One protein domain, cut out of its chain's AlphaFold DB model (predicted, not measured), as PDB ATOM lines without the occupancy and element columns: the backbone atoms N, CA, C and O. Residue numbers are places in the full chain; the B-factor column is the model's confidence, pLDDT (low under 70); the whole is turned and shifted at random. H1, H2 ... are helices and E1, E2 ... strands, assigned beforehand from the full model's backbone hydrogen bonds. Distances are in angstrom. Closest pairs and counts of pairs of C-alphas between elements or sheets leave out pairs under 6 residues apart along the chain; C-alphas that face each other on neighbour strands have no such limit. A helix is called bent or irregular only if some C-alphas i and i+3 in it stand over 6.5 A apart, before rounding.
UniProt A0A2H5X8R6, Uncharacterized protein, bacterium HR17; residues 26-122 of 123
ATOM      1  N   GLN A  26     -20.510 -47.526 -10.548       94.50
ATOM      2  CA  GLN A  26     -19.681 -46.917  -9.517       94.50
ATOM      3  C   GLN A  26     -20.304 -45.612  -9.036       94.50
ATOM      4  O   GLN A  26     -20.595 -44.711  -9.822       94.50
ATOM      5  N   ASP A  27     -20.454 -45.470  -7.722       94.44
ATOM      6  CA  ASP A  27     -20.838 -44.195  -7.120       94.44
ATOM      7  C   ASP A  27     -19.709 -43.167  -7.304       94.44
ATOM      8  O   ASP A  27     -18.563 -43.414  -6.925       94.44
ATOM      9  N   THR A  28     -19.997 -41.992  -7.862       96.56
ATOM     10  CA  THR A  28     -18.989 -40.925  -8.015       96.56
ATOM     11  C   THR A  28     -18.787 -40.111  -6.729       96.56
ATOM     12  O   THR A  28     -17.819 -39.355  -6.618       96.56
ATOM     13  N   GLY A  29     -19.680 -40.274  -5.746       96.19
ATOM     14  CA  GLY A  29     -19.738 -39.496  -4.510       96.19
ATOM     15  C   GLY A  29     -20.368 -38.109  -4.683       96.19
ATOM     16  O   GLY A  29     -20.506 -37.374  -3.705       96.19
ATOM     17  N   ILE A  30     -20.764 -37.734  -5.905       97.88
ATOM     18  CA  ILE A  30     -21.298 -36.405  -6.205       97.88
ATOM     19  C   ILE A  30     -22.797 -36.344  -5.947       97.88
ATOM     20  O   ILE A  30     -23.576 -37.192  -6.389       97.88
ATOM     21  N   ARG A  31     -23.197 -35.282  -5.244       96.94
ATOM     22  CA  ARG A  31     -24.589 -34.938  -4.971       96.94
ATOM     23  C   ARG A  31     -24.839 -33.493  -5.363       96.94
ATOM     24  O   ARG A  31     -24.149 -32.600  -4.881       96.94
ATOM     25  N   VAL A  32     -25.857 -33.267  -6.181       96.38
ATOM     26  CA  VAL A  32     -26.291 -31.928  -6.594       96.38
ATOM     27  C   VAL A  32     -27.692 -31.683  -6.054       96.38
ATOM     28  O   VAL A  32     -28.555 -32.553  -6.135       96.38
ATOM     29  N   CYS A  33     -27.930 -30.511  -5.471       95.44
ATOM     30  CA  CYS A  33     -29.242 -30.137  -4.950       95.44
ATOM     31  C   CYS A  33     -29.789 -28.951  -5.739       95.44
ATOM     32  O   CYS A  33     -29.175 -27.887  -5.753       95.44
ATOM     33  N   HIS A  34     -30.967 -29.115  -6.336       95.56
ATOM     34  CA  HIS A  34     -31.727 -27.993  -6.868       95.56
ATOM     35  C   HIS A  34     -32.594 -27.413  -5.747       95.56
ATOM     36  O   HIS A  34     -33.501 -28.077  -5.240       95.56
ATOM     37  N   VAL A  35     -32.270 -26.193  -5.310       93.25
ATOM     38  CA  VAL A  35     -32.840 -25.589  -4.094       93.25
ATOM     39  C   VAL A  35     -34.343 -25.357  -4.225       93.25
ATOM     40  O   VAL A  35     -35.090 -25.699  -3.309       93.25
ATOM     41  N   GLU A  36     -34.790 -24.827  -5.364       93.31
ATOM     42  CA  GLU A  36     -36.187 -24.444  -5.578       93.31
ATOM     43  C   GLU A  36     -37.127 -25.657  -5.551       93.31
ATOM     44  O   GLU A  36     -38.099 -25.680  -4.798       93.31
ATOM     45  N   SER A  37     -36.791 -26.717  -6.293       93.81
ATOM     46  CA  SER A  37     -37.600 -27.944  -6.331       93.81
ATOM     47  C   SER A  37     -37.293 -28.922  -5.193       93.81
ATOM     48  O   SER A  37     -37.948 -29.959  -5.083       93.81
ATOM     49  N   LYS A  38     -36.275 -28.633  -4.369       94.81
ATOM     50  CA  LYS A  38     -35.720 -29.529  -3.338       94.81
ATOM     51  C   LYS A  38     -35.297 -30.902  -3.879       94.81
ATOM     52  O   LYS A  38     -35.193 -31.867  -3.119       94.81
ATOM     53  N   THR A  39     -35.045 -30.999  -5.182       95.62
ATOM     54  CA  THR A  39     -34.632 -32.246  -5.828       95.62
ATOM     55  C   THR A  39     -33.150 -32.477  -5.592       95.62
ATOM     56  O   THR A  39     -32.342 -31.549  -5.655       95.62
ATOM     57  N   ARG A  40     -32.799 -33.728  -5.298       97.06
ATOM     58  CA  ARG A  40     -31.420 -34.158  -5.094       97.06
ATOM     59  C   ARG A  40     -31.061 -35.148  -6.181       97.06
ATOM     60  O   ARG A  40     -31.779 -36.120  -6.380       97.06
ATOM     61  N   TYR A  41     -29.940 -34.892  -6.827       97.50
ATOM     62  CA  TYR A  41     -29.386 -35.729  -7.866       97.50
ATOM     63  C   TYR A  41     -28.112 -36.379  -7.351       97.50
ATOM     64  O   TYR A  41     -27.289 -35.710  -6.719       97.50
ATOM     65  N   THR A  42     -27.939 -37.664  -7.626       98.00
ATOM     66  CA  THR A  42     -26.651 -38.349  -7.489       98.00
ATOM     67  C   THR A  42     -26.098 -38.649  -8.870       98.00
ATOM     68  O   THR A  42     -26.881 -38.846  -9.800       98.00
ATOM     69  N   ILE A  43     -24.771 -38.694  -8.994       98.25
ATOM     70  CA  ILE A  43     -24.110 -39.099 -10.236       98.25
ATOM     71  C   ILE A  43     -23.440 -40.454 -10.016       98.25
ATOM     72  O   ILE A  43     -22.575 -40.584  -9.148       98.25
ATOM     73  N   THR A  44     -23.818 -41.456 -10.799       97.94
ATOM     74  CA  THR A  44     -23.106 -42.737 -10.883       97.94
ATOM     75  C   THR A  44     -22.349 -42.825 -12.204       97.94
ATOM     76  O   THR A  44     -22.532 -41.997 -13.094       97.94
ATOM     77  N   ALA A  45     -21.431 -43.777 -12.322       97.19
ATOM     78  CA  ALA A  45     -20.644 -43.997 -13.524       97.19
ATOM     79  C   ALA A  45     -20.688 -45.472 -13.911       97.19
ATOM     80  O   ALA A  45     -20.487 -46.340 -13.068       97.19
ATOM     81  N   ARG A  46     -20.883 -45.763 -15.195       95.75
ATOM     82  CA  ARG A  46     -20.642 -47.093 -15.761       95.75
ATOM     83  C   ARG A  46     -19.363 -47.061 -16.573       95.75
ATOM     84  O   ARG A  46     -19.184 -46.175 -17.408       95.75
ATOM     85  N   LEU A  47     -18.478 -48.020 -16.320       93.25
ATOM     86  CA  LEU A  47     -17.149 -48.060 -16.920       93.25
ATOM     87  C   LEU A  47     -16.950 -49.340 -17.707       93.25
ATOM     88  O   LEU A  47     -17.108 -50.437 -17.185       93.25
ATOM     89  N   ARG A  48     -16.502 -49.201 -18.945       92.19
ATOM     90  CA  ARG A  48     -16.044 -50.330 -19.755       92.19
ATOM     91  C   ARG A  48     -14.739 -49.961 -20.433       92.19
ATOM     92  O   ARG A  48     -14.520 -48.790 -20.739       92.19
ATOM     93  N   GLN A  49     -13.873 -50.940 -20.675       90.56
ATOM     94  CA  GLN A  49     -12.699 -50.691 -21.510       90.56
ATOM     95  C   GLN A  49     -13.153 -50.213 -22.892       90.56
ATOM     96  O   GLN A  49     -14.126 -50.730 -23.446       90.56
ATOM     97  N   GLY A  50     -12.491 -49.186 -23.413       88.75
ATOM     98  CA  GLY A  50     -12.935 -48.510 -24.624       88.75
ATOM     99  C   GLY A  50     -11.979 -47.426 -25.097       88.75
ATOM    100  O   GLY A  50     -10.833 -47.346 -24.668       88.75
ATOM    101  N   ASP A  51     -12.479 -46.593 -25.995       87.88
ATOM    102  CA  ASP A  51     -11.748 -45.621 -26.809       87.88
ATOM    103  C   ASP A  51     -11.741 -44.192 -26.237       87.88
ATOM    104  O   ASP A  51     -11.460 -43.229 -26.949       87.88
ATOM    105  N   GLY A  52     -12.046 -44.028 -24.948       91.19
ATOM    106  CA  GLY A  52     -12.074 -42.711 -24.309       91.19
ATOM    107  C   GLY A  52     -13.378 -41.940 -24.481       91.19
ATOM    108  O   GLY A  52     -13.406 -40.735 -24.230       91.19
ATOM    109  N   LEU A  53     -14.456 -42.601 -24.913       95.00
ATOM    110  CA  LEU A  53     -15.768 -41.974 -25.033       95.00
ATOM    111  C   LEU A  53     -16.375 -41.677 -23.655       95.00
ATOM    112  O   LEU A  53     -16.502 -42.557 -22.805       95.00
ATOM    113  N   ILE A  54     -16.790 -40.428 -23.456       96.81
ATOM    114  CA  ILE A  54     -17.447 -39.972 -22.230       96.81
ATOM    115  C   ILE A  54     -18.844 -39.473 -22.585       96.81
ATOM    116  O   ILE A  54     -18.995 -38.539 -23.380       96.81
ATOM    117  N   SER A  55     -19.854 -40.098 -21.991       97.94
ATOM    118  CA  SER A  55     -21.264 -39.744 -22.142       97.94
ATOM    119  C   SER A  55     -21.899 -39.374 -20.806       97.94
ATOM    120  O   SER A  55     -21.386 -39.707 -19.736       97.94
ATOM    121  N   VAL A  56     -23.016 -38.657 -20.883       98.00
ATOM    122  CA  VAL A  56     -23.904 -38.373 -19.759       98.00
ATOM    123  C   VAL A  56     -25.305 -38.824 -20.150       98.00
ATOM    124  O   VAL A  56     -25.834 -38.365 -21.162       98.00
ATOM    125  N   ASP A  57     -25.878 -39.750 -19.384       96.56
ATOM    126  CA  ASP A  57     -27.153 -40.415 -19.676       96.56
ATOM    127  C   ASP A  57     -27.233 -40.931 -21.129       96.56
ATOM    128  O   ASP A  57     -28.256 -40.820 -21.806       96.56
ATOM    129  N   GLY A  58     -26.121 -41.488 -21.626       95.69
ATOM    130  CA  GLY A  58     -25.987 -42.008 -22.989       95.69
ATOM    131  C   GLY A  58     -25.706 -40.972 -24.088       95.69
ATOM    132  O   GLY A  58     -25.418 -41.371 -25.217       95.69
ATOM    133  N   GLU A  59     -25.728 -39.667 -23.800       97.44
ATOM    134  CA  GLU A  59     -25.397 -38.615 -24.774       97.44
ATOM    135  C   GLU A  59     -23.918 -38.195 -24.651       97.44
ATOM    136  O   GLU A  59     -23.454 -37.922 -23.542       97.44
ATOM    137  N   PRO A  60     -23.135 -38.123 -25.746       97.50
ATOM    138  CA  PRO A  60     -21.733 -37.713 -25.672       97.50
ATOM    139  C   PRO A  60     -21.569 -36.327 -25.046       97.50
ATOM    140  O   PRO A  60     -22.243 -35.371 -25.434       97.50
ATOM    141  N   ILE A  61     -20.612 -36.183 -24.124       97.19
ATOM    142  CA  ILE A  61     -20.419 -34.920 -23.397       97.19
ATOM    143  C   ILE A  61     -20.074 -33.749 -24.329       97.19
ATOM    144  O   ILE A  61     -20.429 -32.609 -24.048       97.19
ATOM    145  N   THR A  62     -19.433 -34.020 -25.466       96.00
ATOM    146  CA  THR A  62     -19.142 -33.016 -26.497       96.00
ATOM    147  C   THR A  62     -20.414 -32.422 -27.093       96.00
ATOM    148  O   THR A  62     -20.510 -31.206 -27.214       96.00
ATOM    149  N   VAL A  63     -21.418 -33.255 -27.377       97.69
ATOM    150  CA  VAL A  63     -22.723 -32.813 -27.891       97.69
ATOM    151  C   VAL A  63     -23.437 -31.949 -26.851       97.69
ATOM    152  O   VAL A  63     -23.962 -30.888 -27.184       97.69
ATOM    153  N   LEU A  64     -23.390 -32.347 -25.577       97.81
ATOM    154  CA  LEU A  64     -23.983 -31.576 -24.481       97.81
ATOM    155  C   LEU A  64     -23.303 -30.215 -24.275       97.81
ATOM    156  O   LEU A  64     -23.977 -29.238 -23.946       97.81
ATOM    157  N   ILE A  65     -21.986 -30.137 -24.487       97.19
ATOM    158  CA  ILE A  65     -21.240 -28.874 -24.456       97.19
ATOM    159  C   ILE A  65     -21.637 -27.980 -25.632       97.19
ATOM    160  O   ILE A  65     -21.879 -26.789 -25.439       97.19
ATOM    161  N   ASP A  66     -21.738 -28.539 -26.836       97.12
ATOM    162  CA  ASP A  66     -22.092 -27.780 -28.038       97.12
ATOM    163  C   ASP A  66     -23.532 -27.238 -27.982       97.12
ATOM    164  O   ASP A  66     -23.807 -26.150 -28.485       97.12
ATOM    165  N   GLN A  67     -24.440 -27.949 -27.308       96.94
ATOM    166  CA  GLN A  67     -25.812 -27.503 -27.040       96.94
ATOM    167  C   GLN A  67     -25.941 -26.561 -25.829       96.94
ATOM    168  O   GLN A  67     -27.050 -26.136 -25.507       96.94
ATOM    169  N   ASN A  68     -24.841 -26.251 -25.131       96.56
ATOM    170  CA  ASN A  68     -24.834 -25.485 -23.880       96.56
ATOM    171  C   ASN A  68     -25.698 -26.102 -22.756       96.56
ATOM    172  O   ASN A  68     -26.183 -25.398 -21.874       96.56
ATOM    173  N   VAL A  69     -25.884 -27.425 -22.771       97.56
ATOM    174  CA  VAL A  69     -26.473 -28.184 -21.652       97.56
ATOM    175  C   VAL A  69     -25.435 -28.380 -20.546       97.56
ATOM    176  O   VAL A  69     -25.751 -28.342 -19.361       97.56
ATOM    177  N   VAL A  70     -24.174 -28.551 -20.943       97.81
ATOM    178  CA  VAL A  70     -23.007 -28.547 -20.060       97.81
ATOM    179  C   VAL A  70     -22.172 -27.330 -20.430       97.81
ATOM    180  O   VAL A  70     -21.749 -27.196 -21.576       97.81
ATOM    181  N   ALA A  71     -21.916 -26.427 -19.485       97.50
ATOM    182  CA  ALA A  71     -21.098 -25.257 -19.784       97.50
ATOM    183  C   ALA A  71     -19.674 -25.670 -20.179       97.50
ATOM    184  O   ALA A  71     -19.098 -26.623 -19.642       97.50
ATOM    185  N   ARG A  72     -19.052 -24.896 -21.074       94.75
ATOM    186  CA  ARG A  72     -17.632 -25.067 -21.394       94.75
ATOM    187  C   ARG A  72     -16.776 -24.619 -20.206       94.75
ATOM    188  O   ARG A  72     -16.383 -23.461 -20.095       94.75
ATOM    189  N   PHE A  73     -16.485 -25.562 -19.320       94.75
ATOM    190  CA  PHE A  73     -15.748 -25.342 -18.081       94.75
ATOM    191  C   PHE A  73     -14.291 -25.793 -18.221       94.75
ATOM    192  O   PHE A  73     -14.013 -26.933 -18.592       94.75
ATOM    193  N   ALA A  74     -13.340 -24.897 -17.941       94.25
ATOM    194  CA  ALA A  74     -11.923 -25.129 -18.233       94.25
ATOM    195  C   ALA A  74     -11.349 -26.363 -17.517       94.25
ATOM    196  O   ALA A  74     -10.562 -27.102 -18.109       94.25
ATOM    197  N   GLU A  75     -11.742 -26.604 -16.266       94.88
ATOM    198  CA  GLU A  75     -11.264 -27.765 -15.507       94.88
ATOM    199  C   GLU A  75     -11.846 -29.068 -16.047       94.88
ATOM    200  O   GLU A  75     -11.088 -30.012 -16.257       94.88
ATOM    201  N   LEU A  76     -13.137 -29.085 -16.406       95.38
ATOM    202  CA  LEU A  76     -13.753 -30.228 -17.081       95.38
ATOM    203  C   LEU A  76     -13.006 -30.557 -18.377       95.38
ATOM    204  O   LEU A  76     -12.604 -31.699 -18.574       95.38
ATOM    205  N   MET A  77     -12.742 -29.560 -19.227       95.81
ATOM    206  CA  MET A  77     -12.009 -29.774 -20.481       95.81
ATOM    207  C   MET A  77     -10.612 -30.360 -20.244       95.81
ATOM    208  O   MET A  77     -10.194 -31.260 -20.972       95.81
ATOM    209  N   ARG A  78      -9.899 -29.897 -19.210       94.94
ATOM    210  CA  ARG A  78      -8.601 -30.471 -18.817       94.94
ATOM    211  C   ARG A  78      -8.745 -31.909 -18.334       94.94
ATOM    212  O   ARG A  78      -7.913 -32.746 -18.674       94.94
ATOM    213  N   THR A  79      -9.777 -32.204 -17.548       94.25
ATOM    214  CA  THR A  79     -10.055 -33.555 -17.055       94.25
ATOM    215  C   THR A  79     -10.342 -34.504 -18.213       94.25
ATOM    216  O   THR A  79      -9.701 -35.547 -18.279       94.25
ATOM    217  N   LEU A  80     -11.187 -34.112 -19.172       92.88
ATOM    218  CA  LEU A  80     -11.509 -34.897 -20.372       92.88
ATOM    219  C   LEU A  80     -10.280 -35.216 -21.241       92.88
ATOM    220  O   LEU A  80     -10.250 -36.232 -21.924       92.88
ATOM    221  N   GLN A  81      -9.246 -34.375 -21.203       92.75
ATOM    222  CA  GLN A  81      -8.004 -34.575 -21.960       92.75
ATOM    223  C   GLN A  81      -6.999 -35.516 -21.275       92.75
ATOM    224  O   GLN A  81      -5.963 -35.832 -21.868       92.75
ATOM    225  N   ARG A  82      -7.260 -35.967 -20.041       92.94
ATOM    226  CA  ARG A  82      -6.330 -36.823 -19.292       92.94
ATOM    227  C   ARG A  82      -6.142 -38.170 -19.984       92.94
ATOM    228  O   ARG A  82      -7.103 -38.867 -20.292       92.94
ATOM    229  N   GLU A  83      -4.887 -38.593 -20.123       88.56
ATOM    230  CA  GLU A  83      -4.525 -39.852 -20.793       88.56
ATOM    231  C   GLU A  83      -5.190 -41.081 -20.173       88.56
ATOM    232  O   GLU A  83      -5.562 -42.010 -20.884       88.56
ATOM    233  N   ARG A  84      -5.402 -41.061 -18.853       86.88
ATOM    234  CA  ARG A  84      -6.063 -42.151 -18.129       86.88
ATOM    235  C   ARG A  84      -7.465 -42.444 -18.655       86.88
ATOM    236  O   ARG A  84      -7.863 -43.598 -18.617       86.88
ATOM    237  N   LEU A  85      -8.182 -41.444 -19.175       89.44
ATOM    238  CA  LEU A  85      -9.528 -41.626 -19.723       89.44
ATOM    239  C   LEU A  85      -9.523 -42.307 -21.092       89.44
ATOM    240  O   LEU A  85     -10.512 -42.932 -21.434       89.44
ATOM    241  N   ARG A  86      -8.416 -42.275 -21.846       89.62
ATOM    242  CA  ARG A  86      -8.353 -42.781 -23.234       89.62
ATOM    243  C   ARG A  86      -8.628 -44.278 -23.391       89.62
ATOM    244  O   ARG A  86      -8.878 -44.722 -24.501       89.62
ATOM    245  N   HIS A  87      -8.553 -45.038 -22.302       90.00
ATOM    246  CA  HIS A  87      -8.752 -46.490 -22.292       90.00
ATOM    247  C   HIS A  87     -10.128 -46.896 -21.748       90.00
ATOM    248  O   HIS A  87     -10.418 -48.087 -21.619       90.00
ATOM    249  N   TRP A  88     -10.968 -45.918 -21.393       91.62
ATOM    250  CA  TRP A  88     -12.262 -46.144 -20.767       91.62
ATOM    251  C   TRP A  88     -13.361 -45.471 -21.566       91.62
ATOM    252  O   TRP A  88     -13.271 -44.301 -21.915       91.62
ATOM    253  N   HIS A  89     -14.440 -46.202 -21.791       94.62
ATOM    254  CA  HIS A  89     -15.723 -45.592 -22.063       94.62
ATOM    255  C   HIS A  89     -16.441 -45.411 -20.727       94.62
ATOM    256  O   HIS A  89     -16.629 -46.381 -19.984       94.62
ATOM    257  N   ILE A  90     -16.840 -44.175 -20.433       95.81
ATOM    258  CA  ILE A  90     -17.488 -43.793 -19.178       95.81
ATOM    259  C   ILE A  90     -18.849 -43.179 -19.489       95.81
ATOM    260  O   ILE A  90     -18.926 -42.167 -20.179       95.81
ATOM    261  N   ASP A  91     -19.903 -43.767 -18.935       97.44
ATOM    262  CA  ASP A  91     -21.252 -43.206 -18.973       97.44
ATOM    263  C   ASP A  91     -21.622 -42.699 -17.578       97.44
ATOM    264  O   ASP A  91     -21.802 -43.494 -16.652       97.44
ATOM    265  N   LEU A  92     -21.673 -41.377 -17.412       97.94
ATOM    266  CA  LEU A  92     -22.108 -40.725 -16.179       97.94
ATOM    267  C   LEU A  92     -23.631 -40.640 -16.166       97.94
ATOM    268  O   LEU A  92     -24.228 -40.223 -17.150       97.94
ATOM    269  N   ARG A  93     -24.270 -41.005 -15.058       97.94
ATOM    270  CA  ARG A  93     -25.730 -41.052 -14.971       97.94
ATOM    271  C   ARG A  93     -26.251 -40.239 -13.819       97.94
ATOM    272  O   ARG A  93     -25.832 -40.441 -12.680       97.94
ATOM    273  N   PHE A  94     -27.193 -39.355 -14.111       97.75
ATOM    274  CA  PHE A  94     -27.947 -38.683 -13.067       97.75
ATOM    275  C   PHE A  94     -29.063 -39.604 -12.576       97.75
ATOM    276  O   PHE A  94     -29.728 -40.282 -13.353       97.75
ATOM    277  N   SER A  95     -29.323 -39.594 -11.270       97.06
ATOM    278  CA  SER A  95     -30.407 -40.391 -10.675       97.06
ATOM    279  C   SER A  95     -31.811 -40.012 -11.158       97.06
ATOM    280  O   SER A  95     -32.751 -40.774 -10.951       97.06
ATOM    281  N   ASP A  96     -31.976 -38.817 -11.726       95.06
ATOM    282  CA  ASP A  96     -33.252 -38.297 -12.210       95.06
ATOM    283  C   ASP A  96     -33.009 -37.455 -13.477       95.06
ATOM    284  O   ASP A  96     -32.228 -36.501 -13.409       95.06
ATOM    285  N   PRO A  97     -33.674 -37.759 -14.611       93.62
ATOM    286  CA  PRO A  97     -33.429 -37.118 -15.907       93.62
ATOM    287  C   PRO A  97     -33.864 -35.644 -15.970       93.62
ATOM    288  O   PRO A  97     -33.458 -34.922 -16.879       93.62
ATOM    289  N   SER A  98     -34.649 -35.155 -15.002       95.69
ATOM    290  CA  SER A  98     -35.068 -33.746 -14.931       95.69
ATOM    291  C   SER A  98     -33.916 -32.772 -14.673       95.69
ATOM    292  O   SER A  98     -34.119 -31.557 -14.720       95.69
ATOM    293  N   TRP A  99     -32.708 -33.271 -14.391       96.69
ATOM    294  CA  TRP A  99     -31.523 -32.442 -14.179       96.69
ATOM    295  C   TRP A  99     -31.270 -31.491 -15.354       96.69
ATOM    296  O   TRP A  99     -30.883 -30.349 -15.120       96.69
ATOM    297  N   ARG A 100     -31.549 -31.926 -16.594       95.38
ATOM    298  CA  ARG A 100     -31.282 -31.158 -17.822       95.38
ATOM    299  C   ARG A 100     -32.074 -29.854 -17.893       95.38
ATOM    300  O   ARG A 100     -31.605 -28.879 -18.464       95.38
ATOM    301  N   GLU A 101     -33.265 -29.841 -17.307       94.62
ATOM    302  CA  GLU A 101     -34.169 -28.686 -17.312       94.62
ATOM    303  C   GLU A 101     -34.007 -27.807 -16.065       94.62
ATOM    304  O   GLU A 101     -34.490 -26.678 -16.034       94.62
ATOM    305  N   ARG A 102     -33.369 -28.335 -15.013       95.81
ATOM    306  CA  ARG A 102     -33.364 -27.729 -13.672       95.81
ATOM    307  C   ARG A 102     -31.997 -27.247 -13.220       95.81
ATOM    308  O   ARG A 102     -31.910 -26.312 -12.431       95.81
ATOM    309  N   LEU A 103     -30.926 -27.906 -13.649       96.94
ATOM    310  CA  LEU A 103     -29.575 -27.520 -13.272       96.94
ATOM    311  C   LEU A 103     -29.012 -26.539 -14.297       96.94
ATOM    312  O   LEU A 103     -29.090 -26.767 -15.501       96.94
ATOM    313  N   ALA A 104     -28.405 -25.462 -13.803       96.69
ATOM    314  CA  ALA A 104     -27.674 -24.538 -14.657       96.69
ATOM    315  C   ALA A 104     -26.479 -25.256 -15.322       96.69
ATOM    316  O   ALA A 104     -25.812 -26.052 -14.647       96.69
ATOM    317  N   PRO A 105     -26.157 -24.962 -16.596       97.75
ATOM    318  CA  PRO A 105     -25.076 -25.632 -17.321       97.75
ATOM    319  C   PRO A 105     -23.720 -25.607 -16.601       97.75
ATOM    320  O   PRO A 105     -22.954 -26.568 -16.681       97.75
ATOM    321  N   GLU A 106     -23.415 -24.535 -15.866       97.75
ATOM    322  CA  GLU A 106     -22.190 -24.383 -15.073       97.75
ATOM    323  C   GLU A 106     -22.154 -25.343 -13.883       97.75
ATOM    324  O   GLU A 106     -21.115 -25.940 -13.596       97.75
ATOM    325  N   VAL A 107     -23.296 -25.531 -13.214       97.44
ATOM    326  CA  VAL A 107     -23.433 -26.474 -12.095       97.44
ATOM    327  C   VAL A 107     -23.238 -27.899 -12.594       97.44
ATOM    328  O   VAL A 107     -22.535 -28.681 -11.954       97.44
ATOM    329  N   VAL A 108     -23.812 -28.229 -13.755       98.06
ATOM    330  CA  VAL A 108     -23.626 -29.539 -14.386       98.06
ATOM    331  C   VAL A 108     -22.154 -29.750 -14.737       98.06
ATOM    332  O   VAL A 108     -21.580 -30.767 -14.360       98.06
ATOM    333  N   ALA A 109     -21.508 -28.783 -15.392       98.19
ATOM    334  CA  ALA A 109     -20.106 -28.903 -15.785       98.19
ATOM    335  C   ALA A 109     -19.167 -29.100 -14.585       98.19
ATOM    336  O   ALA A 109     -18.271 -29.944 -14.634       98.19
ATOM    337  N   TYR A 110     -19.403 -28.363 -13.498       98.12
ATOM    338  CA  TYR A 110     -18.671 -28.537 -12.247       98.12
ATOM    339  C   TYR A 110     -18.898 -29.934 -11.654       98.12
ATOM    340  O   TYR A 110     -17.941 -30.649 -11.363       98.12
ATOM    341  N   ALA A 111     -20.157 -30.372 -11.541       98.12
ATOM    342  CA  ALA A 111     -20.495 -31.680 -10.984       98.12
ATOM    343  C   ALA A 111     -19.885 -32.843 -11.788       98.12
ATOM    344  O   ALA A 111     -19.375 -33.794 -11.198       98.12
ATOM    345  N   LEU A 112     -19.885 -32.752 -13.123       98.31
ATOM    346  CA  LEU A 112     -19.260 -33.748 -13.997       98.31
ATOM    347  C   LEU A 112     -17.731 -33.761 -13.855       98.31
ATOM    348  O   LEU A 112     -17.132 -34.837 -13.846       98.31
ATOM    349  N   ASN A 113     -17.089 -32.595 -13.705       98.12
ATOM    350  CA  ASN A 113     -15.647 -32.528 -13.447       98.12
ATOM    351  C   ASN A 113     -15.274 -33.235 -12.141       98.12
ATOM    352  O   ASN A 113     -14.342 -34.043 -12.123       98.12
ATOM    353  N   GLU A 114     -16.008 -32.950 -11.066       98.25
ATOM    354  CA  GLU A 114     -15.779 -33.575  -9.764       98.25
ATOM    355  C   GLU A 114     -16.044 -35.084  -9.821       98.25
ATOM    356  O   GLU A 114     -15.245 -35.876  -9.321       98.25
ATOM    357  N   ALA A 115     -17.109 -35.503 -10.513       97.81
ATOM    358  CA  ALA A 115     -17.439 -36.912 -10.700       97.81
ATOM    359  C   ALA A 115     -16.308 -37.673 -11.407       97.81
ATOM    360  O   ALA A 115     -15.854 -38.709 -10.917       97.81
ATOM    361  N   LEU A 116     -15.805 -37.132 -12.522       96.69
ATOM    362  CA  LEU A 116     -14.681 -37.713 -13.261       96.69
ATOM    363  C   LEU A 116     -13.388 -37.692 -12.448       96.69
ATOM    364  O   LEU A 116     -12.628 -38.658 -12.481       96.69
ATOM    365  N   THR A 117     -13.129 -36.619 -11.702       96.06
ATOM    366  CA  THR A 117     -11.938 -36.507 -10.852       96.06
ATOM    367  C   THR A 117     -11.948 -37.565  -9.750       96.06
ATOM    368  O   THR A 117     -10.958 -38.280  -9.586       96.06
ATOM    369  N   ASN A 118     -13.078 -37.734  -9.059       96.06
ATOM    370  CA  ASN A 118     -13.248 -38.755  -8.027       96.06
ATOM    371  C   ASN A 118     -13.169 -40.169  -8.592       96.06
ATOM    372  O   ASN A 118     -12.657 -41.071  -7.930       96.06
ATOM    373  N   LEU A 119     -13.711 -40.387  -9.790       93.94
ATOM    374  CA  LEU A 119     -13.644 -41.678 -10.459       93.94
ATOM    375  C   LEU A 119     -12.197 -42.022 -10.828       93.94
ATOM    376  O   LEU A 119     -11.696 -43.078 -10.457       93.94
ATOM    377  N   LEU A 120     -11.483 -41.092 -11.466       90.94
ATOM    378  CA  LEU A 120     -10.073 -41.257 -11.818       90.94
ATOM    379  C   LEU A 120      -9.173 -41.484 -10.600       90.94
ATOM    380  O   LEU A 120      -8.167 -42.174 -10.717       90.94
ATOM    381  N   ALA A 121      -9.494 -40.920  -9.438       90.38
ATOM    382  CA  ALA A 121      -8.728 -41.167  -8.216       90.38
ATOM    383  C   ALA A 121      -8.825 -42.623  -7.715       90.38
ATOM    384  O   ALA A 121      -8.012 -43.025  -6.886       90.38
ATOM    385  N   ARG A 122      -9.815 -43.390  -8.192       88.19
ATOM    386  CA  ARG A 122     -10.114 -44.764  -7.757       88.19
ATOM    387  C   ARG A 122      -9.791 -45.840  -8.793       88.19
ATOM    388  O   ARG A 122      -9.698 -47.007  -8.424       88.19
TER     389      ARG A 122
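AT A GLANCE: This is residues 26 to 122 of the 123 residues of an uncharacterized protein of bacterium HR17 (UniProt A0A2H5X8R6). One long helix, H5, runs slantwise over one face of a curled four-stranded sheet. The short helices H1, H3 and H4 graze the sheet, and H2 packs on H5. The printed part has 97 residues with four named strands and five named helices, in the order E1 E2 E3 H1 H2 H3 E4 H4 H5; the class is mixed, helices and strands. The sheet, E1 E2 E4 E3, is mixed; the whole is compact, with a radius of gyration of the C-alphas of 12.5 A and spans of 39 by 26 by 21 A.

IN THESE COORDINATES: E1, residues 26 to 34, begins at C-alpha 26, (-19.681, -46.917, -9.517), measures 22.6 A and bends by 59 degrees at residue 29. E2, residues 39 to 49, measures 32.7 A, and E3, residues 54 to 56, 7.1 A. H1 is residues 61 to 66, H2 74 to 80 and H3 83 to 87; H3 is only just irregular, with C-alphas 84 and 87 6.6 A apart. E4, residues 88 to 94, measures 19.0 A. After H4, residues 99 to 102, H5, residues 105 to 120, measures 22.3 A and ends at C-alpha 120, (-10.073, -41.257, -11.818).

HOW THE PARTS SIT: E1 and E2 form an antiparallel hairpin, with N 32 and O 41 2.9 A apart. E2 and E4 are antiparallel, with N 46 and O 91 at 2.8 A. E4 and E3 are parallel, with N 55 and O 90 at 2.9 A; with H1, H2 and H3 between them along the chain they form a strand-helix-strand unit. H5 and the sheet make two layers, helix over sheet, at a height over the sheet of 7.6 A; the closest C-alphas of E1 and H5 are those of Thr 28 and Ala 115, 5.1 A. H2 touches H5 at a steep tilt of 41 degrees, the same way, closest at the C-alphas of Leu 76 and Asn 113, 4.7 A. Every O i to N i+4 pair is within hydrogen-bond range in H1, H2 and H5; H3 has 0 of 1, and 1 of 2 O i to N i+3 pairs, and H4 is too short for an O i to N i+4 pair.

THE WHOLE: The C-alphas farthest apart, of Glu 36 and His 87, are 39.0 A apart. The printed part has no cut and no long link. No printed residue is under 70 in pLDDT.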